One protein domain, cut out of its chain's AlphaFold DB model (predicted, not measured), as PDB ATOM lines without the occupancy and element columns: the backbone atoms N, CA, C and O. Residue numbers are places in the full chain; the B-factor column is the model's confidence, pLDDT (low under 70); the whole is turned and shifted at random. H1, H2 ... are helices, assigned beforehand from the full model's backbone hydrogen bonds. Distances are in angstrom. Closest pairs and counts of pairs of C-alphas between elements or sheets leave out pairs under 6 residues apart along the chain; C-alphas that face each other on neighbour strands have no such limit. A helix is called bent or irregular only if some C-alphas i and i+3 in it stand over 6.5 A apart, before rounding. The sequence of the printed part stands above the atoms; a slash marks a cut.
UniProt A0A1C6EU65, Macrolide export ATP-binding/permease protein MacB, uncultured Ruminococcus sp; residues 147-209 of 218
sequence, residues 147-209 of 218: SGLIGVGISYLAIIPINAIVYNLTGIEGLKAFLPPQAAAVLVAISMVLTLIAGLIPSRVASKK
ATOM      1  N   SER A 147     171.583 158.643 243.279       69.50
ATOM      2  CA  SER A 147     172.966 158.162 243.136       69.50
ATOM      3  C   SER A 147     173.128 157.131 242.012       69.50
ATOM      4  O   SER A 147     174.065 157.235 241.222       69.50
ATOM      5  N   GLY A 148     172.185 156.192 241.880       69.81
ATOM      6  CA  GLY A 148     172.191 155.200 240.799       69.81
ATOM      7  C   GLY A 148     172.006 155.827 239.412       69.81
ATOM      8  O   GLY A 148     172.728 155.490 238.476       69.81
ATOM      9  N   LEU A 149     171.086 156.789 239.285       75.50
ATOM     10  CA  LEU A 149     170.832 157.510 238.031       75.50
ATOM     11  C   LEU A 149     172.018 158.395 237.630       75.50
ATOM     12  O   LEU A 149     172.406 158.409 236.465       75.50
ATOM     13  N   ILE A 150     172.626 159.086 238.597       81.94
ATOM     14  CA  ILE A 150     173.820 159.911 238.381       81.94
ATOM     15  C   ILE A 150     174.991 159.035 237.919       81.94
ATOM     16  O   ILE A 150     175.658 159.379 236.945       81.94
ATOM     17  N   GLY A 151     175.213 157.877 238.551       77.00
ATOM     18  CA  GLY A 151     176.268 156.938 238.154       77.00
ATOM     19  C   GLY A 151     176.101 156.414 236.723       77.00
ATOM     20  O   GLY A 151     177.069 156.368 235.958       77.00
ATOM     21  N   VAL A 152     174.869 156.090 236.320       81.56
ATOM     22  CA  VAL A 152     174.561 155.703 234.933       81.56
ATOM     23  C   VAL A 152     174.762 156.869 233.963       81.56
ATOM     24  O   VAL A 152     175.357 156.679 232.904       81.56
ATOM     25  N   GLY A 153     174.335 158.081 234.327       82.19
ATOM     26  CA  GLY A 153     174.535 159.281 233.510       82.19
ATOM     27  C   GLY A 153     176.015 159.589 233.259       82.19
ATOM     28  O   GLY A 153     176.418 159.789 232.113       82.19
ATOM     29  N   ILE A 154     176.847 159.541 234.305       85.69
ATOM     30  CA  ILE A 154     178.307 159.704 234.194       85.69
ATOM     31  C   ILE A 154     178.905 158.612 233.300       85.69
ATOM     32  O   ILE A 154     179.754 158.905 232.460       85.69
ATOM     33  N   SER A 155     178.431 157.369 233.430       83.06
ATOM     34  CA  SER A 155     178.895 156.253 232.599       83.06
ATOM     35  C   SER A 155     178.601 156.492 231.117       83.06
ATOM     36  O   SER A 155     179.486 156.298 230.288       83.06
ATOM     37  N   TYR A 156     177.406 156.984 230.768       85.19
ATOM     38  CA  TYR A 156     177.076 157.344 229.384       85.19
ATOM     39  C   TYR A 156     177.937 158.488 228.841       85.19
ATOM     40  O   TYR A 156     178.356 158.436 227.685       85.19
ATOM     41  N   LEU A 157     178.247 159.493 229.662       86.75
ATOM     42  CA  LEU A 157     179.137 160.585 229.258       86.75
ATOM     43  C   LEU A 157     180.578 160.106 229.043       86.75
ATOM     44  O   LEU A 157     181.227 160.533 228.092       86.75
ATOM     45  N   ALA A 158     181.063 159.180 229.875       86.00
ATOM     46  CA  ALA A 158     182.404 158.609 229.759       86.00
ATOM     47  C   ALA A 158     182.588 157.742 228.499       86.00
ATOM     48  O   ALA A 158     183.704 157.637 227.991       86.00
ATOM     49  N   ILE A 159     181.515 157.170 227.941       85.31
ATOM     50  CA  ILE A 159     181.574 156.382 226.696       85.31
ATOM     51  C   ILE A 159     182.118 157.209 225.520       85.31
ATOM     52  O   ILE A 159     182.807 156.660 224.662       85.31
ATOM     53  N   ILE A 160     181.860 158.521 225.480       84.38
ATOM     54  CA  ILE A 160     182.293 159.405 224.384       84.38
ATOM     55  C   ILE A 160     183.831 159.476 224.280       84.38
ATOM     56  O   ILE A 160     184.364 159.083 223.238       84.38
ATOM     57  N   PRO A 161     184.577 159.919 225.315       86.44
ATOM     58  CA  PRO A 161     186.035 159.938 225.253       86.44
ATOM     59  C   PRO A 161     186.633 158.528 225.180       86.44
ATOM     60  O   PRO A 161     187.634 158.343 224.492       86.44
ATOM     61  N   ILE A 162     186.016 157.524 225.818       84.31
ATOM     62  CA  ILE A 162     186.483 156.131 225.738       84.31
ATOM     63  C   ILE A 162     186.458 155.640 224.289       84.31
ATOM     64  O   ILE A 162     187.463 155.123 223.808       84.31
ATOM     65  N   ASN A 163     185.359 155.856 223.564       83.19
ATOM     66  CA  ASN A 163     185.261 155.464 222.159       83.19
ATOM     67  C   ASN A 163     186.245 156.230 221.268       83.19
ATOM     68  O   ASN A 163     186.816 155.637 220.357       83.19
ATOM     69  N   ALA A 164     186.501 157.513 221.548       82.50
ATOM     70  CA  ALA A 164     187.499 158.295 220.816       82.50
ATOM     71  C   ALA A 164     188.931 157.758 221.019       82.50
ATOM     72  O   ALA A 164     189.700 157.663 220.063       82.50
ATOM     73  N   ILE A 165     189.280 157.366 222.249       83.31
ATOM     74  CA  ILE A 165     190.583 156.768 222.579       83.31
ATOM     75  C   ILE A 165     190.721 155.381 221.945       83.31
ATOM     76  O   ILE A 165     191.736 155.092 221.317       83.31
ATOM     77  N   VAL A 166     189.696 154.533 222.072       78.81
ATOM     78  CA  VAL A 166     189.672 153.187 221.479       78.81
ATOM     79  C   VAL A 166     189.852 153.267 219.967       78.81
ATOM     80  O   VAL A 166     190.662 152.523 219.415       78.81
ATOM     81  N   TYR A 167     189.172 154.205 219.307       79.44
ATOM     82  CA  TYR A 167     189.331 154.434 217.875       79.44
ATOM     83  C   TYR A 167     190.768 154.839 217.511       79.44
ATOM     84  O   TYR A 167     191.369 154.215 216.639       79.44
ATOM     85  N   ASN A 168     191.355 155.808 218.225       80.00
ATOM     86  CA  ASN A 168     192.727 156.271 217.974       80.00
ATOM     87  C   ASN A 168     193.801 155.195 218.214       80.00
ATOM     88  O   ASN A 168     194.844 155.224 217.568       80.00
ATOM     89  N   LEU A 169     193.572 154.264 219.146       78.12
ATOM     90  CA  LEU A 169     194.537 153.213 219.492       78.12
ATOM     91  C   LEU A 169     194.391 151.942 218.649       78.12
ATOM     92  O   LEU A 169     195.380 151.250 218.427       78.12
ATOM     93  N   THR A 170     193.172 151.602 218.221       75.50
ATOM     94  CA  THR A 170     192.896 150.324 217.539       75.50
ATOM     95  C   THR A 170     192.666 150.467 216.038       75.50
ATOM     96  O   THR A 170     192.860 149.496 215.317       75.50
ATOM     97  N   GLY A 171     192.255 151.646 215.553       69.50
ATOM     98  CA  GLY A 171     191.957 151.886 214.136       69.50
ATOM     99  C   GLY A 171     190.749 151.110 213.590       69.50
ATOM    100  O   GLY A 171     190.532 151.093 212.382       69.50
ATOM    101  N   ILE A 172     189.963 150.452 214.453       72.69
ATOM    102  CA  ILE A 172     188.823 149.610 214.066       72.69
ATOM    103  C   ILE A 172     187.518 150.371 214.335       72.69
ATOM    104  O   ILE A 172     187.094 150.506 215.481       72.69
ATOM    105  N   GLU A 173     186.826 150.805 213.278       63.56
ATOM    106  CA  GLU A 173     185.527 151.509 213.370       63.56
ATOM    107  C   GLU A 173     184.398 150.671 214.009       63.56
ATOM    108  O   GLU A 173     183.385 151.209 214.468       63.56
ATOM    109  N   GLY A 174     184.564 149.346 214.044       62.66
ATOM    110  CA  GLY A 174     183.580 148.403 214.575       62.66
ATOM    111  C   GLY A 174     183.603 148.218 216.095       62.66
ATOM    112  O   GLY A 174     182.628 147.709 216.648       62.66
ATOM    113  N   LEU A 175     184.674 148.621 216.790       66.38
ATOM    114  CA  LEU A 175     184.795 148.413 218.234       66.38
ATOM    115  C   LEU A 175     184.217 149.620 218.990       66.38
ATOM    116  O   LEU A 175     184.891 150.627 219.191       66.38
ATOM    117  N   LYS A 176     182.949 149.528 219.400       70.75
ATOM    118  CA  LYS A 176     182.262 150.586 220.156       70.75
ATOM    119  C   LYS A 176     181.949 150.106 221.566       70.75
ATOM    120  O   LYS A 176     181.211 149.139 221.743       70.75
ATOM    121  N   ALA A 177     182.458 150.810 222.572       73.88
ATOM    122  CA  ALA A 177     181.929 150.704 223.919       73.88
ATOM    123  C   ALA A 177     180.497 151.254 223.904       73.88
ATOM    124  O   ALA A 177     180.245 152.393 223.503       73.88
ATOM    125  N   PHE A 178     179.549 150.423 224.313       78.94
ATOM    126  CA  PHE A 178     178.151 150.790 224.460       78.94
ATOM    127  C   PHE A 178     177.638 150.186 225.757       78.94
ATOM    128  O   PHE A 178     177.929 149.032 226.065       78.94
ATOM    129  N   LEU A 179     176.869 150.971 226.508       76.69
ATOM    130  CA  LEU A 179     176.158 150.493 227.682       76.69
ATOM    131  C   LEU A 179     174.713 150.175 227.272       76.69
ATOM    132  O   LEU A 179     173.955 151.105 226.971       76.69
ATOM    133  N   PRO A 180     174.307 148.891 227.251       85.69
ATOM    134  CA  PRO A 180     172.935 148.518 226.948       85.69
ATOM    135  C   PRO A 180     171.961 149.156 227.947       85.69
ATOM    136  O   PRO A 180     172.190 149.040 229.155       85.69
ATOM    137  N   PRO A 181     170.842 149.752 227.493       79.12
ATOM    138  CA  PRO A 181     169.849 150.352 228.388       79.12
ATOM    139  C   PRO A 181     169.316 149.368 229.441       79.12
ATOM    140  O   PRO A 181     169.044 149.746 230.577       79.12
ATOM    141  N   GLN A 182     169.237 148.081 229.088       83.06
ATOM    142  CA  GLN A 182     168.855 147.000 229.999       83.06
ATOM    143  C   GLN A 182     169.877 146.815 231.132       83.06
ATOM    144  O   GLN A 182     169.496 146.695 232.293       83.06
ATOM    145  N   ALA A 183     171.177 146.852 230.820       79.31
ATOM    146  CA  ALA A 183     172.241 146.732 231.816       79.31
ATOM    147  C   ALA A 183     172.296 147.962 232.737       79.31
ATOM    148  O   ALA A 183     172.469 147.823 233.947       79.31
ATOM    149  N   ALA A 184     172.072 149.159 232.183       79.00
ATOM    150  CA  ALA A 184     171.948 150.391 232.956       79.00
ATOM    151  C   ALA A 184     170.779 150.329 233.957       79.00
ATOM    152  O   ALA A 184     170.956 150.653 235.131       79.00
ATOM    153  N   ALA A 185     169.607 149.847 233.530       81.62
ATOM    154  CA  ALA A 185     168.451 149.673 234.411       81.62
ATOM    155  C   ALA A 185     168.722 148.665 235.543       81.62
ATOM    156  O   ALA A 185     168.379 148.924 236.698       81.62
ATOM    157  N   VAL A 186     169.394 147.550 235.236       85.81
ATOM    158  CA  VAL A 186     169.799 146.549 236.237       85.81
ATOM    159  C   VAL A 186     170.776 147.143 237.258       85.81
ATOM    160  O   VAL A 186     170.613 146.916 238.454       85.81
ATOM    161  N   LEU A 187     171.745 147.953 236.825       82.69
ATOM    162  CA  LEU A 187     172.692 148.626 237.724       82.69
ATOM    163  C   LEU A 187     171.998 149.601 238.684       82.69
ATOM    164  O   LEU A 187     172.295 149.594 239.880       82.69
ATOM    165  N   VAL A 188     171.041 150.397 238.193       82.88
ATOM    166  CA  VAL A 188     170.236 151.285 239.053       82.88
ATOM    167  C   VAL A 188     169.429 150.466 240.056       82.88
ATOM    168  O   VAL A 188     169.438 150.786 241.243       82.88
ATOM    169  N   ALA A 189     168.785 149.384 239.613       83.19
ATOM    170  CA  ALA A 189     168.005 148.515 240.490       83.19
ATOM    171  C   ALA A 189     168.870 147.897 241.601       83.19
ATOM    172  O   ALA A 189     168.500 147.958 242.773       83.19
ATOM    173  N   ILE A 190     170.055 147.378 241.262       86.12
ATOM    174  CA  ILE A 190     171.011 146.837 242.240       86.12
ATOM    175  C   ILE A 190     171.452 147.930 243.222       86.12
ATOM    176  O   ILE A 190     171.436 147.710 244.432       86.12
ATOM    177  N   SER A 191     171.791 149.124 242.726       82.06
ATOM    178  CA  SER A 191     172.177 150.263 243.566       82.06
ATOM    179  C   SER A 191     171.063 150.672 244.530       82.06
ATOM    180  O   SER A 191     171.345 150.924 245.702       82.06
ATOM    181  N   MET A 192     169.809 150.728 244.073       81.81
ATOM    182  CA  MET A 192     168.657 151.041 244.919       81.81
ATOM    183  C   MET A 192     168.448 149.971 245.991       81.81
ATOM    184  O   MET A 192     168.243 150.309 247.153       81.81
ATOM    185  N   VAL A 193     168.552 148.690 245.626       84.31
ATOM    186  CA  VAL A 193     168.402 147.571 246.567       84.31
ATOM    187  C   VAL A 193     169.500 147.594 247.630       84.31
ATOM    188  O   VAL A 193     169.191 147.522 248.815       84.31
ATOM    189  N   LEU A 194     170.766 147.761 247.238       82.81
ATOM    190  CA  LEU A 194     171.891 147.860 248.178       82.81
ATOM    191  C   LEU A 194     171.729 149.044 249.135       82.81
ATOM    192  O   LEU A 194     171.935 148.905 250.339       82.81
ATOM    193  N   THR A 195     171.300 150.189 248.610       79.38
ATOM    194  CA  THR A 195     171.043 151.398 249.400       79.38
ATOM    195  C   THR A 195     169.901 151.189 250.395       79.38
ATOM    196  O   THR A 195     170.017 151.552 251.565       79.38
ATOM    197  N   LEU A 196     168.806 150.561 249.956       78.31
ATOM    198  CA  LEU A 196     167.677 150.213 250.818       78.31
ATOM    199  C   LEU A 196     168.104 149.244 251.918       78.31
ATOM    200  O   LEU A 196     167.792 149.476 253.077       78.31
ATOM    201  N   ILE A 197     168.849 148.190 251.594       80.88
ATOM    202  CA  ILE A 197     169.353 147.229 252.583       80.88
ATOM    203  C   ILE A 197     170.248 147.937 253.612       80.88
ATOM    204  O   ILE A 197     170.054 147.752 254.815       80.88
ATOM    205  N   ALA A 198     171.163 148.799 253.158       75.44
ATOM    206  CA  ALA A 198     172.062 149.555 254.026       75.44
ATOM    207  C   ALA A 198     171.329 150.546 254.948       75.44
ATOM    208  O   ALA A 198     171.743 150.725 256.089       75.44
ATOM    209  N   GLY A 199     170.241 151.176 254.490       73.31
ATOM    210  CA  GLY A 199     169.483 152.148 255.289       73.31
ATOM    211  C   GLY A 199     168.378 151.539 256.163       73.31
ATOM    212  O   GLY A 199     168.199 151.928 257.318       73.31
ATOM    213  N   LEU A 200     167.620 150.576 255.633       74.00
ATOM    214  CA  LEU A 200     166.392 150.074 256.258       74.00
ATOM    215  C   LEU A 200     166.670 149.057 257.370       74.00
ATOM    216  O   LEU A 200     165.928 149.020 258.351       74.00
ATOM    217  N   ILE A 201     167.722 148.243 257.238       74.19
ATOM    218  CA  ILE A 201     168.063 147.217 258.236       74.19
ATOM    219  C   ILE A 201     168.517 147.854 259.560       74.19
ATOM    220  O   ILE A 201     167.915 147.524 260.585       74.19
ATOM    221  N   PRO A 202     169.481 148.799 259.590       69.56
ATOM    222  CA  PRO A 202     169.882 149.444 260.840       69.56
ATOM    223  C   PRO A 202     168.728 150.212 261.487       69.56
ATOM    224  O   PRO A 202     168.529 150.118 262.696       69.56
ATOM    225  N   SER A 203     167.921 150.907 260.675       72.12
ATOM    226  CA  SER A 203     166.762 151.674 261.142       72.12
ATOM    227  C   SER A 203     165.706 150.785 261.810       72.12
ATOM    228  O   SER A 203     165.270 151.071 262.925       72.12
ATOM    229  N   ARG A 204     165.358 149.639 261.202       69.50
ATOM    230  CA  ARG A 204     164.414 148.672 261.795       69.50
ATOM    231  C   ARG A 204     164.927 148.014 263.070       69.50
ATOM    232  O   ARG A 204     164.128 147.669 263.937       69.50
ATOM    233  N   VAL A 205     166.232 147.773 263.159       69.75
ATOM    234  CA  VAL A 205     166.843 147.225 264.376       69.75
ATOM    235  C   VAL A 205     166.816 148.273 265.488       69.75
ATOM    236  O   VAL A 205     166.473 147.937 266.616       69.75
ATOM    237  N   ALA A 206     167.096 149.541 265.175       62.84
ATOM    238  CA  ALA A 206     167.026 150.640 266.135       62.84
ATOM    239  C   ALA A 206     165.593 150.901 266.630       62.84
ATOM    240  O   ALA A 206     165.393 151.081 267.825       62.84
ATOM    241  N   SER A 207     164.588 150.846 265.748       72.12
ATOM    242  CA  SER A 207     163.190 151.131 266.104       72.12
ATOM    243  C   SER A 207     162.537 150.079 267.008       72.12
ATOM    244  O   SER A 207     161.468 150.328 267.554       72.12
ATOM    245  N   LYS A 208     163.115 148.875 267.101       68.81
ATOM    246  CA  LYS A 208     162.596 147.768 267.922       68.81
ATOM    247  C   LYS A 208     163.273 147.650 269.286       68.81
ATOM    248  O   LYS A 208     162.816 146.851 270.097       68.81
ATOM    249  N   LYS A 209     164.363 148.382 269.529       65.19
ATOM    250  CA  LYS A 209     164.993 148.415 270.850       65.19
ATOM    251  C   LYS A 209     164.151 149.293 271.770       65.19
ATOM    252  O   LYS A 209     163.741 150.378 271.362       65.19
TER     253      LYS A 209
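AT A GLANCE: This is residues 147 to 209 of the 218 residues of the protein "Macrolide export ATP-binding/permease protein MacB" of uncultured Ruminococcus sp (UniProt A0A1C6EU65). Two long helices make a drawn-out, strongly staggered helical hairpin: H2, the longest, runs opposite ways to H1, and the two overlap only in part, where the first turns of H1 lie beside the first half of H2. The link, residues 171 to 180, folds back from the far end of H1 to the start of H2, while at the other end residues 196 to 209 stick out free. The printed part has 63 residues with two named helices, H1 then H2, and no named strand; the class is all helix. It is extended, a rod with a radius of gyration of the C-alphas of 18.2 A and spans of 63 by 18 by 14 A.

IN THESE COORDINATES: H2 is residues 181 to 207, 38.3 A from first to last C-alpha, from C-alpha 181 at (169.849, 150.352, 228.388) to C-alpha 207 at (163.190, 151.131, 266.104). It is neither bent nor irregular, but only just: C-alphas 198 and 201 are 6.3 A apart. H1 is residues 147 to 170, 33.4 A long, beginning with C-alpha 147 at (172.966, 158.162, 243.136), with a kink of 31 degrees near residue 161.

HOW THE PARTS SIT: H2 touches H1 with residues 184 to 192 alone, and H1 touches H2 with residues 147 to 152 alone. The closest C-alphas of the two helices are those of Val 188 and Gly 148, 4.7 A apart. Their lines stand at a tilt of 36 degrees, only just steep, and their centres are 24.5 A apart. Of the O i to N i+4 pairs, 21 of 23 in H2 and 18 of 20 in H1 are within hydrogen-bond range.

THE WHOLE: The two C-alphas farthest apart are those of Gly 171 and Lys 209, at 62.9 A. Without residues 196 to 209, which stand free, the body spans 41 by 16 by 12 A. The printed part has no cut, and the link from H1 to H2, 10 residues, is short. The mean pLDDT of the printed part is 77.9; 12 residues are under 70, among them residues 173 to 175 and residues 208 to 209.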